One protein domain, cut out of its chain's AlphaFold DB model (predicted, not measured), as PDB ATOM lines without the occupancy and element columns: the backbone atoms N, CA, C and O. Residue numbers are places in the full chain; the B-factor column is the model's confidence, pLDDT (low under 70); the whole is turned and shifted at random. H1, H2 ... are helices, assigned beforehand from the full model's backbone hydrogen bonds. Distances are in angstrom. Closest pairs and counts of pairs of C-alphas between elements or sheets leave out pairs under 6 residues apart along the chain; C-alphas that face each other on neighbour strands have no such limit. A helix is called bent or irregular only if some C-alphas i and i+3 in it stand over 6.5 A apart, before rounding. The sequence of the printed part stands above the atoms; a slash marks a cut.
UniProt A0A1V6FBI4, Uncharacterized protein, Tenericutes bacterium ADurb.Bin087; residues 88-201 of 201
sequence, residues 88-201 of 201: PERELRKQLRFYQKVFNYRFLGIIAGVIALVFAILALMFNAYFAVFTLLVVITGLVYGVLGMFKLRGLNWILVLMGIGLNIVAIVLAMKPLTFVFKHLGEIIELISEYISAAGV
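This is residues 88 to 201 of the 201 residues of an uncharacterized protein of Tenericutes bacterium ADurb.Bin087 (UniProt A0A1V6FBI4). Three helical lengths, H1b, H2 and H3a, pack side by side in an up-and-down bundle, each running against the one before it in the chain. From opposite ends of this bundle two helical arms stick out to the same side, like two legs: residues 88 to 101, mostly H1a, and residues 183 to 201, which hold H4. The printed part has 114 residues with four named helices, H1 to H4 in order, and no named strand; its class is all helix. The whole is loose, with a radius of gyration of the C-alphas of 19.0 A, and elongated, spanning 60 by 34 by 23 A.

H1, residues 89 to 125, is the longest helix, assigned as one by its hydrogen bonds but bent: C-alphas 106 and 109 are 7.0 A apart. Its arms are H1a, residues 89 to 106, 25.4 A long from C-alpha 89 at (206.936, 88.372, 107.266), and H1b, residues 109 to 125, 24.1 A long. H2, residues 130 to 151, measures 31.7 A. H3, residues 156 to 183, was likewise assigned as one helix but is bent, with C-alphas 173 and 176 6.9 A apart; its arms are H3a, residues 156 to 173, 26.2 A long, and H3b, residues 176 to 183. H4, residues 185 to 198, is 19.5 A long and ends with C-alpha 198 at (163.287, 110.807, 136.083).

H1b touches H3a at a shallow tilt of 15 degrees, the same way; their closest C-alphas, of Ile 110 and Gly 163, are 3.9 A apart. H1b and H2 form a helical hairpin at 18 degrees, closest at the C-alphas of Gly 109 and Gly 141, 4.1 A. H2 and H3a form another at 21 degrees, closest at the C-alphas of Gly 145 and Val 160, 5.6 A. H1a stands at a steep tilt of 52 degrees to H1b and touches H2 with residues 104 to 106 alone. H3b stands at a steep tilt of 58 degrees to H3a and only just touches H2, with 3 pairs of C-alphas within 8 A, the closest those of Ala 131 and Leu 178, 5.4 A. H4 meets H3b only through their link and is apart from H1a, H1b, H2 and H3a. Every O i to N i+4 pair is within hydrogen-bond range in H1a, H1b, H3a, H3b and H4, and 17 of 18 are in H2.

The C-alphas farthest apart, of Pro 88 and Ala 198, are 60.7 A apart. Without the stretches that stand free, the body spans 40 by 18 by 16 A. The printed part has no cut, and its three links are tight. Mean pLDDT of the printed part is 83.2; residues 88 to 95, 97 to 99, 101 to 102 and 200 to 201 are under 70.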
ATOM      1  N   PRO A  88     210.836  85.659 106.413       58.06
ATOM      2  CA  PRO A  88     209.749  86.239 105.638       58.06
ATOM      3  C   PRO A  88     208.620  86.663 106.587       58.06
ATOM      4  O   PRO A  88     208.282  85.914 107.504       58.06
ATOM      5  N   GLU A  89     207.993  87.826 106.380       56.38
ATOM      6  CA  GLU A  89     206.936  88.372 107.266       56.38
ATOM      7  C   GLU A  89     205.790  87.373 107.556       56.38
ATOM      8  O   GLU A  89     205.049  87.489 108.534       56.38
ATOM      9  N   ARG A  90     205.641  86.362 106.695       55.06
ATOM     10  CA  ARG A  90     204.717  85.230 106.836       55.06
ATOM     11  C   ARG A  90     205.104  84.276 107.970       55.06
ATOM     12  O   ARG A  90     204.236  83.828 108.715       55.06
ATOM     13  N   GLU A  91     206.386  83.973 108.121       58.56
ATOM     14  CA  GLU A  91     206.898  83.074 109.160       58.56
ATOM     15  C   GLU A  91     206.944  83.775 110.519       58.56
ATOM     16  O   GLU A  91     206.601  83.165 111.533       58.56
ATOM     17  N   LEU A  92     207.237  85.081 110.532       63.44
ATOM     18  CA  LEU A  92     207.197  85.901 111.745       63.44
ATOM     19  C   LEU A  92     205.785  85.945 112.354       63.44
ATOM     20  O   LEU A  92     205.627  85.776 113.558       63.44
ATOM     21  N   ARG A  93     204.741  86.094 111.524       62.62
ATOM     22  CA  ARG A  93     203.335  86.083 111.977       62.62
ATOM     23  C   ARG A  93     202.874  84.718 112.482       62.62
ATOM     24  O   ARG A  93     202.104  84.654 113.440       62.62
ATOM     25  N   LYS A  94     203.342  83.625 111.871       62.75
ATOM     26  CA  LYS A  94     203.073  82.263 112.367       62.75
ATOM     27  C   LYS A  94     203.719  82.039 113.730       62.75
ATOM     28  O   LYS A  94     203.053  81.553 114.642       62.75
ATOM     29  N   GLN A  95     204.974  82.455 113.891       62.66
ATOM     30  CA  GLN A  95     205.651  82.389 115.181       62.66
ATOM     31  C   GLN A  95     204.965  83.282 116.212       62.66
ATOM     32  O   GLN A  95     204.712  82.819 117.317       62.66
ATOM     33  N   LEU A  96     204.584  84.509 115.852       71.75
ATOM     34  CA  LEU A  96     203.887  85.416 116.760       71.75
ATOM     35  C   LEU A  96     202.558  84.820 117.238       71.75
ATOM     36  O   LEU A  96     202.324  84.794 118.439       71.75
ATOM     37  N   ARG A  97     201.735  84.253 116.342       62.78
ATOM     38  CA  ARG A  97     200.483  83.574 116.726       62.78
ATOM     39  C   ARG A  97     200.727  82.346 117.602       62.78
ATOM     40  O   ARG A  97     199.982  82.128 118.554       62.78
ATOM     41  N   PHE A  98     201.765  81.562 117.319       64.19
ATOM     42  CA  PHE A  98     202.130  80.409 118.144       64.19
ATOM     43  C   PHE A  98     202.589  80.837 119.545       64.19
ATOM     44  O   PHE A  98     202.072  80.335 120.545       64.19
ATOM     45  N   TYR A  99     203.491  81.819 119.629       67.12
ATOM     46  CA  TYR A  99     203.950  82.388 120.894       67.12
ATOM     47  C   TYR A  99     202.807  83.032 121.659       67.12
ATOM     48  O   TYR A  99     202.699  82.798 122.853       67.12
ATOM     49  N   GLN A 100     201.925  83.771 120.992       70.12
ATOM     50  CA  GLN A 100     200.771  84.407 121.613       70.12
ATOM     51  C   GLN A 100     199.785  83.363 122.147       70.12
ATOM     52  O   GLN A 100     199.372  83.467 123.297       70.12
ATOM     53  N   LYS A 101     199.479  82.298 121.389       68.69
ATOM     54  CA  LYS A 101     198.652  81.180 121.879       68.69
ATOM     55  C   LYS A 101     199.287  80.543 123.124       68.69
ATOM     56  O   LYS A 101     198.639  80.472 124.164       68.69
ATOM     57  N   VAL A 102     200.552  80.125 123.058       67.69
ATOM     58  CA  VAL A 102     201.246  79.467 124.184       67.69
ATOM     59  C   VAL A 102     201.412  80.407 125.384       67.69
ATOM     60  O   VAL A 102     201.266  79.978 126.528       67.69
ATOM     61  N   PHE A 103     201.693  81.686 125.142       75.62
ATOM     62  CA  PHE A 103     201.824  82.713 126.171       75.62
ATOM     63  C   PHE A 103     200.496  82.953 126.884       75.62
ATOM     64  O   PHE A 103     200.472  82.967 128.112       75.62
ATOM     65  N   ASN A 104     199.391  83.052 126.142       77.69
ATOM     66  CA  ASN A 104     198.069  83.272 126.719       77.69
ATOM     67  C   ASN A 104     197.693  82.147 127.692       77.69
ATOM     68  O   ASN A 104     197.292  82.419 128.818       77.69
ATOM     69  N   TYR A 105     197.915  80.882 127.332       76.69
ATOM     70  CA  TYR A 105     197.622  79.771 128.248       76.69
ATOM     71  C   TYR A 105     198.541  79.730 129.479       76.69
ATOM     72  O   TYR A 105     198.143  79.213 130.519       76.69
ATOM     73  N   ARG A 106     199.771  80.252 129.377       76.88
ATOM     74  CA  ARG A 106     200.761  80.210 130.469       76.88
ATOM     75  C   ARG A 106     200.636  81.382 131.434       76.88
ATOM     76  O   ARG A 106     200.770  81.191 132.636       76.88
ATOM     77  N   PHE A 107     200.430  82.586 130.911       81.00
ATOM     78  CA  PHE A 107     200.593  83.822 131.674       81.00
ATOM     79  C   PHE A 107     199.296  84.585 131.879       81.00
ATOM     80  O   PHE A 107     199.210  85.350 132.836       81.00
ATOM     81  N   LEU A 108     198.272  84.371 131.047       85.12
ATOM     82  CA  LEU A 108     197.040  85.147 131.163       85.12
ATOM     83  C   LEU A 108     196.329  84.888 132.496       85.12
ATOM     84  O   LEU A 108     195.835  85.830 133.100       85.12
ATOM     85  N   GLY A 109     196.365  83.652 133.010       84.31
ATOM     86  CA  GLY A 109     195.846  83.333 134.345       84.31
ATOM     87  C   GLY A 109     196.556  84.103 135.465       84.31
ATOM     88  O   GLY A 109     195.904  84.606 136.376       84.31
ATOM     89  N   ILE A 110     197.881  84.264 135.371       87.81
ATOM     90  CA  ILE A 110     198.677  85.035 136.338       87.81
ATOM     91  C   ILE A 110     198.367  86.529 136.210       87.81
ATOM     92  O   ILE A 110     198.101  87.181 137.214       87.81
ATOM     93  N   ILE A 111     198.362  87.066 134.987       91.31
ATOM     94  CA  ILE A 111     198.077  88.483 134.720       91.31
ATOM     95  C   ILE A 111     196.673  88.841 135.213       91.31
ATOM     96  O   ILE A 111     196.512  89.811 135.951       91.31
ATOM     97  N   ALA A 112     195.675  88.025 134.870       90.62
ATOM     98  CA  ALA A 112     194.313  88.174 135.365       90.62
ATOM     99  C   ALA A 112     194.272  88.101 136.897       90.62
ATOM    100  O   ALA A 112     193.674  88.966 137.522       90.62
ATOM    101  N   GLY A 113     194.976  87.145 137.512       90.81
ATOM    102  CA  GLY A 113     195.049  87.022 138.969       90.81
ATOM    103  C   GLY A 113     195.648  88.254 139.659       90.81
ATOM    104  O   GLY A 113     195.114  88.711 140.666       90.81
ATOM    105  N   VAL A 114     196.713  88.837 139.101       93.31
ATOM    106  CA  VAL A 114     197.335  90.069 139.624       93.31
ATOM    107  C   VAL A 114     196.385  91.260 139.497       93.31
ATOM    108  O   VAL A 114     196.186  91.989 140.466       93.31
ATOM    109  N   ILE A 115     195.762  91.443 138.330       93.25
ATOM    110  CA  ILE A 115     194.798  92.531 138.100       93.25
ATOM    111  C   ILE A 115     193.577  92.371 139.017       93.25
ATOM    112  O   ILE A 115     193.121  93.337 139.628       93.25
ATOM    113  N   ALA A 116     193.074  91.146 139.168       93.06
ATOM    114  CA  ALA A 116     191.977  90.827 140.070       93.06
ATOM    115  C   ALA A 116     192.316  91.167 141.526       93.06
ATOM    116  O   ALA A 116     191.480  91.728 142.232       93.06
ATOM    117  N   LEU A 117     193.548  90.888 141.961       93.38
ATOM    118  CA  LEU A 117     194.047  91.263 143.283       93.38
ATOM    119  C   LEU A 117     194.044  92.778 143.490       93.38
ATOM    120  O   LEU A 117     193.596  93.243 144.535       93.38
ATOM    121  N   VAL A 118     194.483  93.550 142.492       93.88
ATOM    122  CA  VAL A 118     194.428  95.019 142.547       93.88
ATOM    123  C   VAL A 118     192.986  95.488 142.734       93.88
ATOM    124  O   VAL A 118     192.716  96.254 143.657       93.88
ATOM    125  N   PHE A 119     192.041  94.981 141.939       92.62
ATOM    126  CA  PHE A 119     190.627  95.330 142.106       92.62
ATOM    127  C   PHE A 119     190.051  94.872 143.448       92.62
ATOM    128  O   PHE A 119     189.269  95.605 144.045       92.62
ATOM    129  N   ALA A 120     190.471  93.716 143.970       91.75
ATOM    130  CA  ALA A 120     190.025  93.232 145.274       91.75
ATOM    131  C   ALA A 120     190.507  94.152 146.408       91.75
ATOM    132  O   ALA A 120     189.741  94.473 147.314       91.75
ATOM    133  N   ILE A 121     191.753  94.631 146.339       91.75
ATOM    134  CA  ILE A 121     192.299  95.601 147.298       91.75
ATOM    135  C   ILE A 121     191.555  96.935 147.184       91.75
ATOM    136  O   ILE A 121     191.142  97.492 148.202       91.75
ATOM    137  N   LEU A 122     191.316  97.420 145.961       91.50
ATOM    138  CA  LEU A 122     190.517  98.627 145.734       91.50
ATOM    139  C   LEU A 122     189.088  98.479 146.278       91.50
ATOM    140  O   LEU A 122     188.534  99.440 146.817       91.50
ATOM    141  N   ALA A 123     188.517  97.276 146.197       91.25
ATOM    142  CA  ALA A 123     187.196  96.978 146.731       91.25
ATOM    143  C   ALA A 123     187.137  97.038 148.258       91.25
ATOM    144  O   ALA A 123     186.140  97.487 148.818       91.25
ATOM    145  N   LEU A 124     188.207  96.605 148.922       89.38
ATOM    146  CA  LEU A 124     188.324  96.647 150.377       89.38
ATOM    147  C   LEU A 124     188.634  98.052 150.903       89.38
ATOM    148  O   LEU A 124     188.154  98.412 151.973       89.38
ATOM    149  N   MET A 125     189.449  98.826 150.182       89.81
ATOM    150  CA  MET A 125     189.930 100.130 150.650       89.81
ATOM    151  C   MET A 125     189.016 101.299 150.285       89.81
ATOM    152  O   MET A 125     188.929 102.250 151.056       89.81
ATOM    153  N   PHE A 126     188.376 101.259 149.113       88.44
ATOM    154  CA  PHE A 126     187.682 102.426 148.565       88.44
ATOM    155  C   PHE A 126     186.207 102.169 148.293       88.44
ATOM    156  O   PHE A 126     185.359 102.895 148.803       88.44
ATOM    157  N   ASN A 127     185.887 101.177 147.458       86.88
ATOM    158  CA  ASN A 127     184.514 100.993 146.998       86.88
ATOM    159  C   ASN A 127     184.192  99.530 146.691       86.88
ATOM    160  O   ASN A 127     184.756  98.949 145.766       86.88
ATOM    161  N   ALA A 128     183.205  98.977 147.398       87.94
ATOM    162  CA  ALA A 128     182.771  97.595 147.246       87.94
ATOM    163  C   ALA A 128     182.383  97.220 145.799       87.94
ATOM    164  O   ALA A 128     182.554  96.063 145.417       87.94
ATOM    165  N   TYR A 129     181.958  98.177 144.962       86.44
ATOM    166  CA  TYR A 129     181.649  97.937 143.544       86.44
ATOM    167  C   TYR A 129     182.844  97.431 142.724       86.44
ATOM    168  O   TYR A 129     182.647  96.707 141.745       86.44
ATOM    169  N   PHE A 130     184.085  97.711 143.141       89.25
ATOM    170  CA  PHE A 130     185.267  97.138 142.488       89.25
ATOM    171  C   PHE A 130     185.317  95.606 142.574       89.25
ATOM    172  O   PHE A 130     185.922  94.973 141.708       89.25
ATOM    173  N   ALA A 131     184.615  94.990 143.533       89.31
ATOM    174  CA  ALA A 131     184.524  93.535 143.642       89.31
ATOM    175  C   ALA A 131     183.840  92.887 142.425       89.31
ATOM    176  O   ALA A 131     184.163  91.752 142.072       89.31
ATOM    177  N   VAL A 132     182.941  93.607 141.743       89.44
ATOM    178  CA  VAL A 132     182.311  93.126 140.502       89.44
ATOM    179  C   VAL A 132     183.352  93.023 139.384       89.44
ATOM    180  O   VAL A 132     183.407  92.020 138.675       89.44
ATOM    181  N   PHE A 133     184.247  94.011 139.275       91.12
ATOM    182  CA  PHE A 133     185.358  93.978 138.320       91.12
ATOM    183  C   PHE A 133     186.365  92.879 138.652       91.12
ATOM    184  O   PHE A 133     186.831  92.194 137.740       91.12
ATOM    185  N   THR A 134     186.647  92.641 139.940       91.56
ATOM    186  CA  THR A 134     187.429  91.469 140.361       91.56
ATOM    187  C   THR A 134     186.816  90.186 139.808       91.56
ATOM    188  O   THR A 134     187.533  89.376 139.227       91.56
ATOM    189  N   LEU A 135     185.498  90.010 139.929       91.25
ATOM    190  CA  LEU A 135     184.814  88.797 139.486       91.25
ATOM    191  C   LEU A 135     184.894  88.603 137.962       91.25
ATOM    192  O   LEU A 135     185.207  87.504 137.504       91.25
ATOM    193  N   LEU A 136     184.710  89.674 137.182       92.12
ATOM    194  CA  LEU A 136     184.862  89.640 135.720       92.12
ATOM    195  C   LEU A 136     186.271  89.209 135.299       92.12
ATOM    196  O   LEU A 136     186.432  88.335 134.444       92.12
ATOM    197  N   VAL A 137     187.297  89.786 135.925       92.00
ATOM    198  CA  VAL A 137     188.691  89.453 135.617       92.00
ATOM    199  C   VAL A 137     189.005  88.016 136.032       92.00
ATOM    200  O   VAL A 137     189.598  87.270 135.251       92.00
ATOM    201  N   VAL A 138     188.555  87.587 137.212       93.94
ATOM    202  CA  VAL A 138     188.815  86.231 137.709       93.94
ATOM    203  C   VAL A 138     188.207  85.161 136.809       93.94
ATOM    204  O   VAL A 138     188.874  84.164 136.536       93.94
ATOM    205  N   ILE A 139     186.990  85.356 136.294       91.75
ATOM    206  CA  ILE A 139     186.376  84.395 135.364       91.75
ATOM    207  C   ILE A 139     187.294  84.169 134.160       91.75
ATOM    208  O   ILE A 139     187.575  83.024 133.808       91.75
ATOM    209  N   THR A 140     187.835  85.242 133.573       88.88
ATOM    210  CA  THR A 140     188.781  85.102 132.457       88.88
ATOM    211  C   THR A 140     190.053  84.364 132.887       88.88
ATOM    212  O   THR A 140     190.465  83.413 132.223       88.88
ATOM    213  N   GLY A 141     190.629  84.716 134.040       88.50
ATOM    214  CA  GLY A 141     191.816  84.058 134.588       88.50
ATOM    215  C   GLY A 141     191.629  82.562 134.839       88.50
ATOM    216  O   GLY A 141     192.513  81.770 134.507       88.50
ATOM    217  N   LEU A 142     190.468  82.158 135.359       90.62
ATOM    218  CA  LEU A 142     190.126  80.759 135.612       90.62
ATOM    219  C   LEU A 142     189.875  79.988 134.318       90.62
ATOM    220  O   LEU A 142     190.399  78.889 134.176       90.62
ATOM    221  N   VAL A 143     189.149  80.558 133.352       90.56
ATOM    222  CA  VAL A 143     188.906  79.909 132.052       90.56
ATOM    223  C   VAL A 143     190.230  79.612 131.345       90.56
ATOM    224  O   VAL A 143     190.477  78.477 130.933       90.56
ATOM    225  N   TYR A 144     191.126  80.599 131.264       86.88
ATOM    226  CA  TYR A 144     192.442  80.399 130.654       86.88
ATOM    227  C   TYR A 144     193.367  79.524 131.502       86.88
ATOM    228  O   TYR A 144     194.165  78.779 130.935       86.88
ATOM    229  N   GLY A 145     193.238  79.558 132.831       86.06
ATOM    230  CA  GLY A 145     193.935  78.644 133.732       86.06
ATOM    231  C   GLY A 145     193.537  77.189 133.485       86.06
ATOM    232  O   GLY A 145     194.399  76.343 133.261       86.06
ATOM    233  N   VAL A 146     192.237  76.900 133.423       87.88
ATOM    234  CA  VAL A 146     191.705  75.558 133.147       87.88
ATOM    235  C   VAL A 146     192.117  75.080 131.755       87.88
ATOM    236  O   VAL A 146     192.649  73.980 131.618       87.88
ATOM    237  N   LEU A 147     191.980  75.923 130.726       85.19
ATOM    238  CA  LEU A 147     192.466  75.607 129.376       85.19
ATOM    239  C   LEU A 147     193.985  75.362 129.347       85.19
ATOM    240  O   LEU A 147     194.459  74.485 128.621       85.19
ATOM    241  N   GLY A 148     194.745  76.114 130.145       83.06
ATOM    242  CA  GLY A 148     196.182  75.937 130.317       83.06
ATOM    243  C   GLY A 148     196.545  74.592 130.941       83.06
ATOM    244  O   GLY A 148     197.511  73.979 130.492       83.06
ATOM    245  N   MET A 149     195.755  74.087 131.896       83.94
ATOM    246  CA  MET A 149     195.977  72.760 132.489       83.94
ATOM    247  C   MET A 149     195.828  71.641 131.453       83.94
ATOM    248  O   MET A 149     196.643  70.724 131.427       83.94
ATOM    249  N   PHE A 150     194.836  71.735 130.562       80.88
ATOM    250  CA  PHE A 150     194.618  70.720 129.525       80.88
ATOM    251  C   PHE A 150     195.663  70.764 128.403       80.88
ATOM    252  O   PHE A 150     196.032  69.721 127.864       80.88
ATOM    253  N   LYS A 151     196.139  71.959 128.029       79.56
ATOM    254  CA  LYS A 151     197.014  72.140 126.855       79.56
ATOM    255  C   LYS A 151     198.509  72.125 127.161       79.56
ATOM    256  O   LYS A 151     199.305  71.817 126.276       79.56
ATOM    257  N   LEU A 152     198.924  72.508 128.365       78.44
ATOM    258  CA  LEU A 152     200.341  72.605 128.724       78.44
ATOM    259  C   LEU A 152     200.786  71.326 129.444       78.44
ATOM    260  O   LEU A 152     199.979  70.648 130.061       78.44
ATOM    261  N   ARG A 153     202.076  70.981 129.383       75.06
ATOM    262  CA  ARG A 153     202.679  69.861 130.134       75.06
ATOM    263  C   ARG A 153     203.973  70.310 130.823       75.06
ATOM    264  O   ARG A 153     204.559  71.334 130.456       75.06
ATOM    265  N   GLY A 154     204.423  69.542 131.814       77.50
ATOM    266  CA  GLY A 154     205.694  69.761 132.518       77.50
ATOM    267  C   GLY A 154     205.685  70.989 133.435       77.50
ATOM    268  O   GLY A 154     204.666  71.314 134.035       77.50
ATOM    269  N   LEU A 155     206.815  71.704 133.526       75.19
ATOM    270  CA  LEU A 155     207.004  72.848 134.442       75.19
ATOM    271  C   LEU A 155     205.961  73.971 134.258       75.19
ATOM    272  O   LEU A 155     205.702  74.754 135.167       75.19
ATOM    273  N   ASN A 156     205.327  74.032 133.086       77.75
ATOM    274  CA  ASN A 156     204.287  75.009 132.771       77.75
ATOM    275  C   ASN A 156     203.030  74.840 133.622       77.75
ATOM    276  O   ASN A 156     202.341  75.829 133.857       77.75
ATOM    277  N   TRP A 157     202.759  73.631 134.121       83.31
ATOM    278  CA  TRP A 157     201.653  73.390 135.046       83.31
ATOM    279  C   TRP A 157     201.786  74.203 136.330       83.31
ATOM    280  O   TRP A 157     200.791  74.713 136.825       83.31
ATOM    281  N   ILE A 158     203.005  74.390 136.839       85.44
ATOM    282  CA  ILE A 158     203.238  75.151 138.073       85.44
ATOM    283  C   ILE A 158     202.819  76.614 137.887       85.44
ATOM    284  O   ILE A 158     202.180  77.189 138.762       85.44
ATOM    285  N   LEU A 159     203.129  77.205 136.729       85.50
ATOM    286  CA  LEU A 159     202.731  78.578 136.403       85.50
ATOM    287  C   LEU A 159     201.210  78.709 136.280       85.50
ATOM    288  O   LEU A 159     200.626  79.657 136.801       85.50
ATOM    289  N   VAL A 160     200.564  77.732 135.643       87.56
ATOM    290  CA  VAL A 160     199.102  77.688 135.532       87.56
ATOM    291  C   VAL A 160     198.454  77.571 136.915       87.56
ATOM    292  O   VAL A 160     197.552  78.344 137.232       87.56
ATOM    293  N   LEU A 161     198.954  76.670 137.766       89.94
ATOM    294  CA  LEU A 161     198.479  76.493 139.141       89.94
ATOM    295  C   LEU A 161     198.689  77.751 139.989       89.94
ATOM    296  O   LEU A 161     197.804  78.119 140.755       89.94
ATOM    297  N   MET A 162     199.819  78.443 139.825       90.69
ATOM    298  CA  MET A 162     200.068  79.727 140.484       90.69
ATOM    299  C   MET A 162     199.049  80.784 140.045       90.69
ATOM    300  O   MET A 162     198.514  81.504 140.888       90.69
ATOM    301  N   GLY A 163     198.734  80.846 138.748       89.88
ATOM    302  CA  GLY A 163     197.682  81.712 138.221       89.88
ATOM    303  C   GLY A 163     196.317  81.393 138.831       89.88
ATOM    304  O   GLY A 163     195.640  82.292 139.322       89.88
ATOM    305  N   ILE A 164     195.929  80.117 138.872       91.62
ATOM    306  CA  ILE A 164     194.674  79.680 139.504       91.62
ATOM    307  C   ILE A 164     194.660  80.056 140.994       91.62
ATOM    308  O   ILE A 164     193.687  80.641 141.466       91.62
ATOM    309  N   GLY A 165     195.754  79.807 141.716       92.75
ATOM    310  CA  GLY A 165     195.900  80.172 143.126       92.75
ATOM    311  C   GLY A 165     195.731  81.673 143.376       92.75
ATOM    312  O   GLY A 165     194.969  82.059 144.259       92.75
ATOM    313  N   LEU A 166     196.363  82.526 142.562       94.19
ATOM    314  CA  LEU A 166     196.202  83.986 142.626       94.19
ATOM    315  C   LEU A 166     194.742  84.417 142.441       94.19
ATOM    316  O   LEU A 166     194.245  85.255 143.192       94.19
ATOM    317  N   ASN A 167     194.041  83.818 141.477       93.69
ATOM    318  CA  ASN A 167     192.626  84.104 141.237       93.69
ATOM    319  C   ASN A 167     191.742  83.672 142.419       93.69
ATOM    320  O   ASN A 167     190.847  84.417 142.812       93.69
ATOM    321  N   ILE A 168     192.017  82.516 143.032       93.62
ATOM    322  CA  ILE A 168     191.301  82.055 144.234       93.62
ATOM    323  C   ILE A 168     191.494  83.043 145.389       93.62
ATOM    324  O   ILE A 168     190.522  83.425 146.038       93.62
ATOM    325  N   VAL A 169     192.725  83.505 145.625       94.75
ATOM    326  CA  VAL A 169     193.006  84.507 146.665       94.75
ATOM    327  C   VAL A 169     192.245  85.806 146.394       94.75
ATOM    328  O   VAL A 169     191.639  86.361 147.312       94.75
ATOM    329  N   ALA A 170     192.212  86.266 145.140       93.25
ATOM    330  CA  ALA A 170     191.450  87.451 144.759       93.25
ATOM    331  C   ALA A 170     189.945  87.288 145.039       93.25
ATOM    332  O   ALA A 170     189.333  88.210 145.579       93.25
ATOM    333  N   ILE A 171     189.359  86.115 144.756       93.00
ATOM    334  CA  ILE A 171     187.957  85.814 145.103       93.00
ATOM    335  C   ILE A 171     187.751  85.916 146.609       93.00
ATOM    336  O   ILE A 171     186.827  86.594 147.048       93.00
ATOM    337  N   VAL A 172     188.604  85.259 147.400       93.88
ATOM    338  CA  VAL A 172     188.472  85.228 148.863       93.88
ATOM    339  C   VAL A 172     188.485  86.641 149.445       93.88
ATOM    340  O   VAL A 172     187.649  86.964 150.289       93.88
ATOM    341  N   LEU A 173     189.383  87.500 148.957       92.50
ATOM    342  CA  LEU A 173     189.452  88.905 149.362       92.50
ATOM    343  C   LEU A 173     188.224  89.702 148.911       92.50
ATOM    344  O   LEU A 173     187.707  90.522 149.671       92.50
ATOM    345  N   ALA A 174     187.723  89.436 147.706       90.94
ATOM    346  CA  ALA A 174     186.551  90.109 147.168       90.94
ATOM    347  C   ALA A 174     185.224  89.611 147.767       90.94
ATOM    348  O   ALA A 174     184.231  90.317 147.644       90.94
ATOM    349  N   MET A 175     185.169  88.461 148.454       91.31
ATOM    350  CA  MET A 175     183.905  87.891 148.954       91.31
ATOM    351  C   MET A 175     183.115  88.859 149.840       91.31
ATOM    352  O   MET A 175     181.915  89.037 149.642       91.31
ATOM    353  N   LYS A 176     183.774  89.512 150.804       89.81
ATOM    354  CA  LYS A 176     183.107  90.469 151.700       89.81
ATOM    355  C   LYS A 176     182.475  91.640 150.932       89.81
ATOM    356  O   LYS A 176     181.258  91.799 151.042       89.81
ATOM    357  N   PRO A 177     183.225  92.426 150.134       89.44
ATOM    358  CA  PRO A 177     182.626  93.518 149.369       89.44
ATOM    359  C   PRO A 177     181.601  93.021 148.338       89.44
ATOM    360  O   PRO A 177     180.585  93.675 148.133       89.44
ATOM    361  N   LEU A 178     181.782  91.828 147.766       88.38
ATOM    362  CA  LEU A 178     180.820  91.236 146.835       88.38
ATOM    363  C   LEU A 178     179.464  90.957 147.503       88.38
ATOM    364  O   LEU A 178     178.420  91.297 146.953       88.38
ATOM    365  N   THR A 179     179.462  90.394 148.717       87.44
ATOM    366  CA  THR A 179     178.211  90.162 149.465       87.44
ATOM    367  C   THR A 179     177.496  91.457 149.836       87.44
ATOM    368  O   THR A 179     176.269  91.480 149.869       87.44
ATOM    369  N   PHE A 180     178.242  92.535 150.087       87.69
ATOM    370  CA  PHE A 180     177.668  93.856 150.315       87.69
ATOM    371  C   PHE A 180     176.967  94.369 149.051       87.69
ATOM    372  O   PHE A 180     175.788  94.704 149.105       87.69
ATOM    373  N   VAL A 181     177.646  94.330 147.898       85.06
ATOM    374  CA  VAL A 181     177.062  94.750 146.613       85.06
ATOM    375  C   VAL A 181     175.807  93.942 146.277       85.06
ATOM    376  O   VAL A 181     174.804  94.522 145.877       85.06
ATOM    377  N   PHE A 182     175.818  92.622 146.486       85.06
ATOM    378  CA  PHE A 182     174.646  91.786 146.207       85.06
ATOM    379  C   PHE A 182     173.450  92.074 147.115       85.06
ATOM    380  O   PHE A 182     172.314  91.976 146.659       85.06
ATOM    381  N   LYS A 183     173.678  92.440 148.380       86.12
ATOM    382  CA  LYS A 183     172.587  92.810 149.295       86.12
ATOM    383  C   LYS A 183     171.919  94.120 148.891       86.12
ATOM    384  O   LYS A 183     170.700  94.214 148.955       86.12
ATOM    385  N   HIS A 184     172.709  95.085 148.434       84.69
ATOM    386  CA  HIS A 184     172.216  96.387 147.986       84.69
ATOM    387  C   HIS A 184     171.832  96.409 146.502       84.69
ATOM    388  O   HIS A 184     171.422  97.442 145.990       84.69
ATOM    389  N   LEU A 185     171.925  95.276 145.793       81.06
ATOM    390  CA  LEU A 185     171.674  95.208 144.353       81.06
ATOM    391  C   LEU A 185     170.252  95.655 143.994       81.06
ATOM    392  O   LEU A 185     170.069  96.344 142.999       81.06
ATOM    393  N   GLY A 186     169.265  95.286 144.819       77.88
ATOM    394  CA  GLY A 186     167.871  95.693 144.636       77.88
ATOM    395  C   GLY A 186     167.694  97.208 144.725       77.88
ATOM    396  O   GLY A 186     167.146  97.806 143.808       77.88
ATOM    397  N   GLU A 187     168.251  97.825 145.768       79.88
ATOM    398  CA  GLU A 187     168.227  99.282 145.971       79.88
ATOM    399  C   GLU A 187     168.965 100.015 144.842       79.88
ATOM    400  O   GLU A 187     168.507 101.044 144.358       79.88
ATOM    401  N   ILE A 188     170.088  99.467 144.368       77.81
ATOM    402  CA  ILE A 188     170.839 100.034 143.241       77.81
ATOM    403  C   ILE A 188     170.014  99.982 141.951       77.81
ATOM    404  O   ILE A 188     169.996 100.955 141.202       77.81
ATOM    405  N   ILE A 189     169.346  98.860 141.675       80.19
ATOM    406  CA  ILE A 189     168.494  98.711 140.488       80.19
ATOM    407  C   ILE A 189     167.304  99.668 140.565       80.19
ATOM    408  O   ILE A 189     166.959 100.282 139.557       80.19
ATOM    409  N   GLU A 190     166.714  99.832 141.747       82.44
ATOM    410  CA  GLU A 190     165.616 100.767 141.985       82.44
ATOM    411  C   GLU A 190     166.058 102.219 141.765       82.44
ATOM    412  O   GLU A 190     165.435 102.919 140.975       82.44
ATOM    413  N   LEU A 191     167.201 102.631 142.324       83.25
ATOM    414  CA  LEU A 191     167.810 103.948 142.086       83.25
ATOM    415  C   LEU A 191     168.125 104.198 140.606       83.25
ATOM    416  O   LEU A 191     167.930 105.304 140.104       83.25
ATOM    417  N   ILE A 192     168.617 103.184 139.887       82.06
ATOM    418  CA  ILE A 192     168.869 103.285 138.444       82.06
ATOM    419  C   ILE A 192     167.547 103.430 137.686       82.06
ATOM    420  O   ILE A 192     167.452 104.268 136.793       82.06
ATOM    421  N   SER A 193     166.529 102.644 138.036       83.06
ATOM    422  CA  SER A 193     165.203 102.720 137.420       83.06
ATOM    423  C   SER A 193     164.543 104.073 137.676       83.06
ATOM    424  O   SER A 193     163.964 104.654 136.759       83.06
ATOM    425  N   GLU A 194     164.654 104.597 138.894       84.12
ATOM    426  CA  GLU A 194     164.148 105.912 139.277       84.12
ATOM    427  C   GLU A 194     164.899 107.022 138.536       84.12
ATOM    428  O   GLU A 194     164.269 107.927 137.996       84.12
ATOM    429  N   TYR A 195     166.224 106.914 138.396       84.69
ATOM    430  CA  TYR A 195     167.019 107.850 137.599       84.69
ATOM    431  C   TYR A 195     166.650 107.816 136.110       84.69
ATOM    432  O   TYR A 195     166.508 108.869 135.495       84.69
ATOM    433  N   ILE A 196     166.461 106.630 135.519       81.88
ATOM    434  CA  ILE A 196     166.034 106.479 134.116       81.88
ATOM    435  C   ILE A 196     164.629 107.058 133.923       81.88
ATOM    436  O   ILE A 196     164.401 107.809 132.975       81.88
ATOM    437  N   SER A 197     163.711 106.770 134.847       79.62
ATOM    438  CA  SER A 197     162.343 107.293 134.813       79.62
ATOM    439  C   SER A 197     162.300 108.811 135.012       79.62
ATOM    440  O   SER A 197     161.491 109.484 134.378       79.62
ATOM    441  N   ALA A 198     163.164 109.367 135.865       78.12
ATOM    442  CA  ALA A 198     163.287 110.807 136.083       78.12
ATOM    443  C   ALA A 198     163.994 111.520 134.915       78.12
ATOM    444  O   ALA A 198     163.725 112.691 134.657       78.12
ATOM    445  N   ALA A 199     164.869 110.817 134.189       78.38
ATOM    446  CA  ALA A 199     165.528 111.315 132.984       78.38
ATOM    447  C   ALA A 199     164.610 111.340 131.743       78.38
ATOM    448  O   ALA A 199     165.009 111.890 130.717       78.38
ATOM    449  N   GLY A 200     163.382 110.814 131.840       58.81
ATOM    450  CA  GLY A 200     162.331 110.999 130.836       58.81
ATOM    451  C   GLY A 200     162.520 110.205 129.540       58.81
ATOM    452  O   GLY A 200     162.291 110.759 128.464       58.81
ATOM    453  N   VAL A 201     162.931 108.935 129.637       53.06
ATOM    454  CA  VAL A 201     162.745 107.946 128.552       53.06
ATOM    455  C   VAL A 201     161.393 107.261 128.705       53.06
ATOM    456  O   VAL A 201     161.059 106.892 129.852       53.06
TER     457      VAL A 201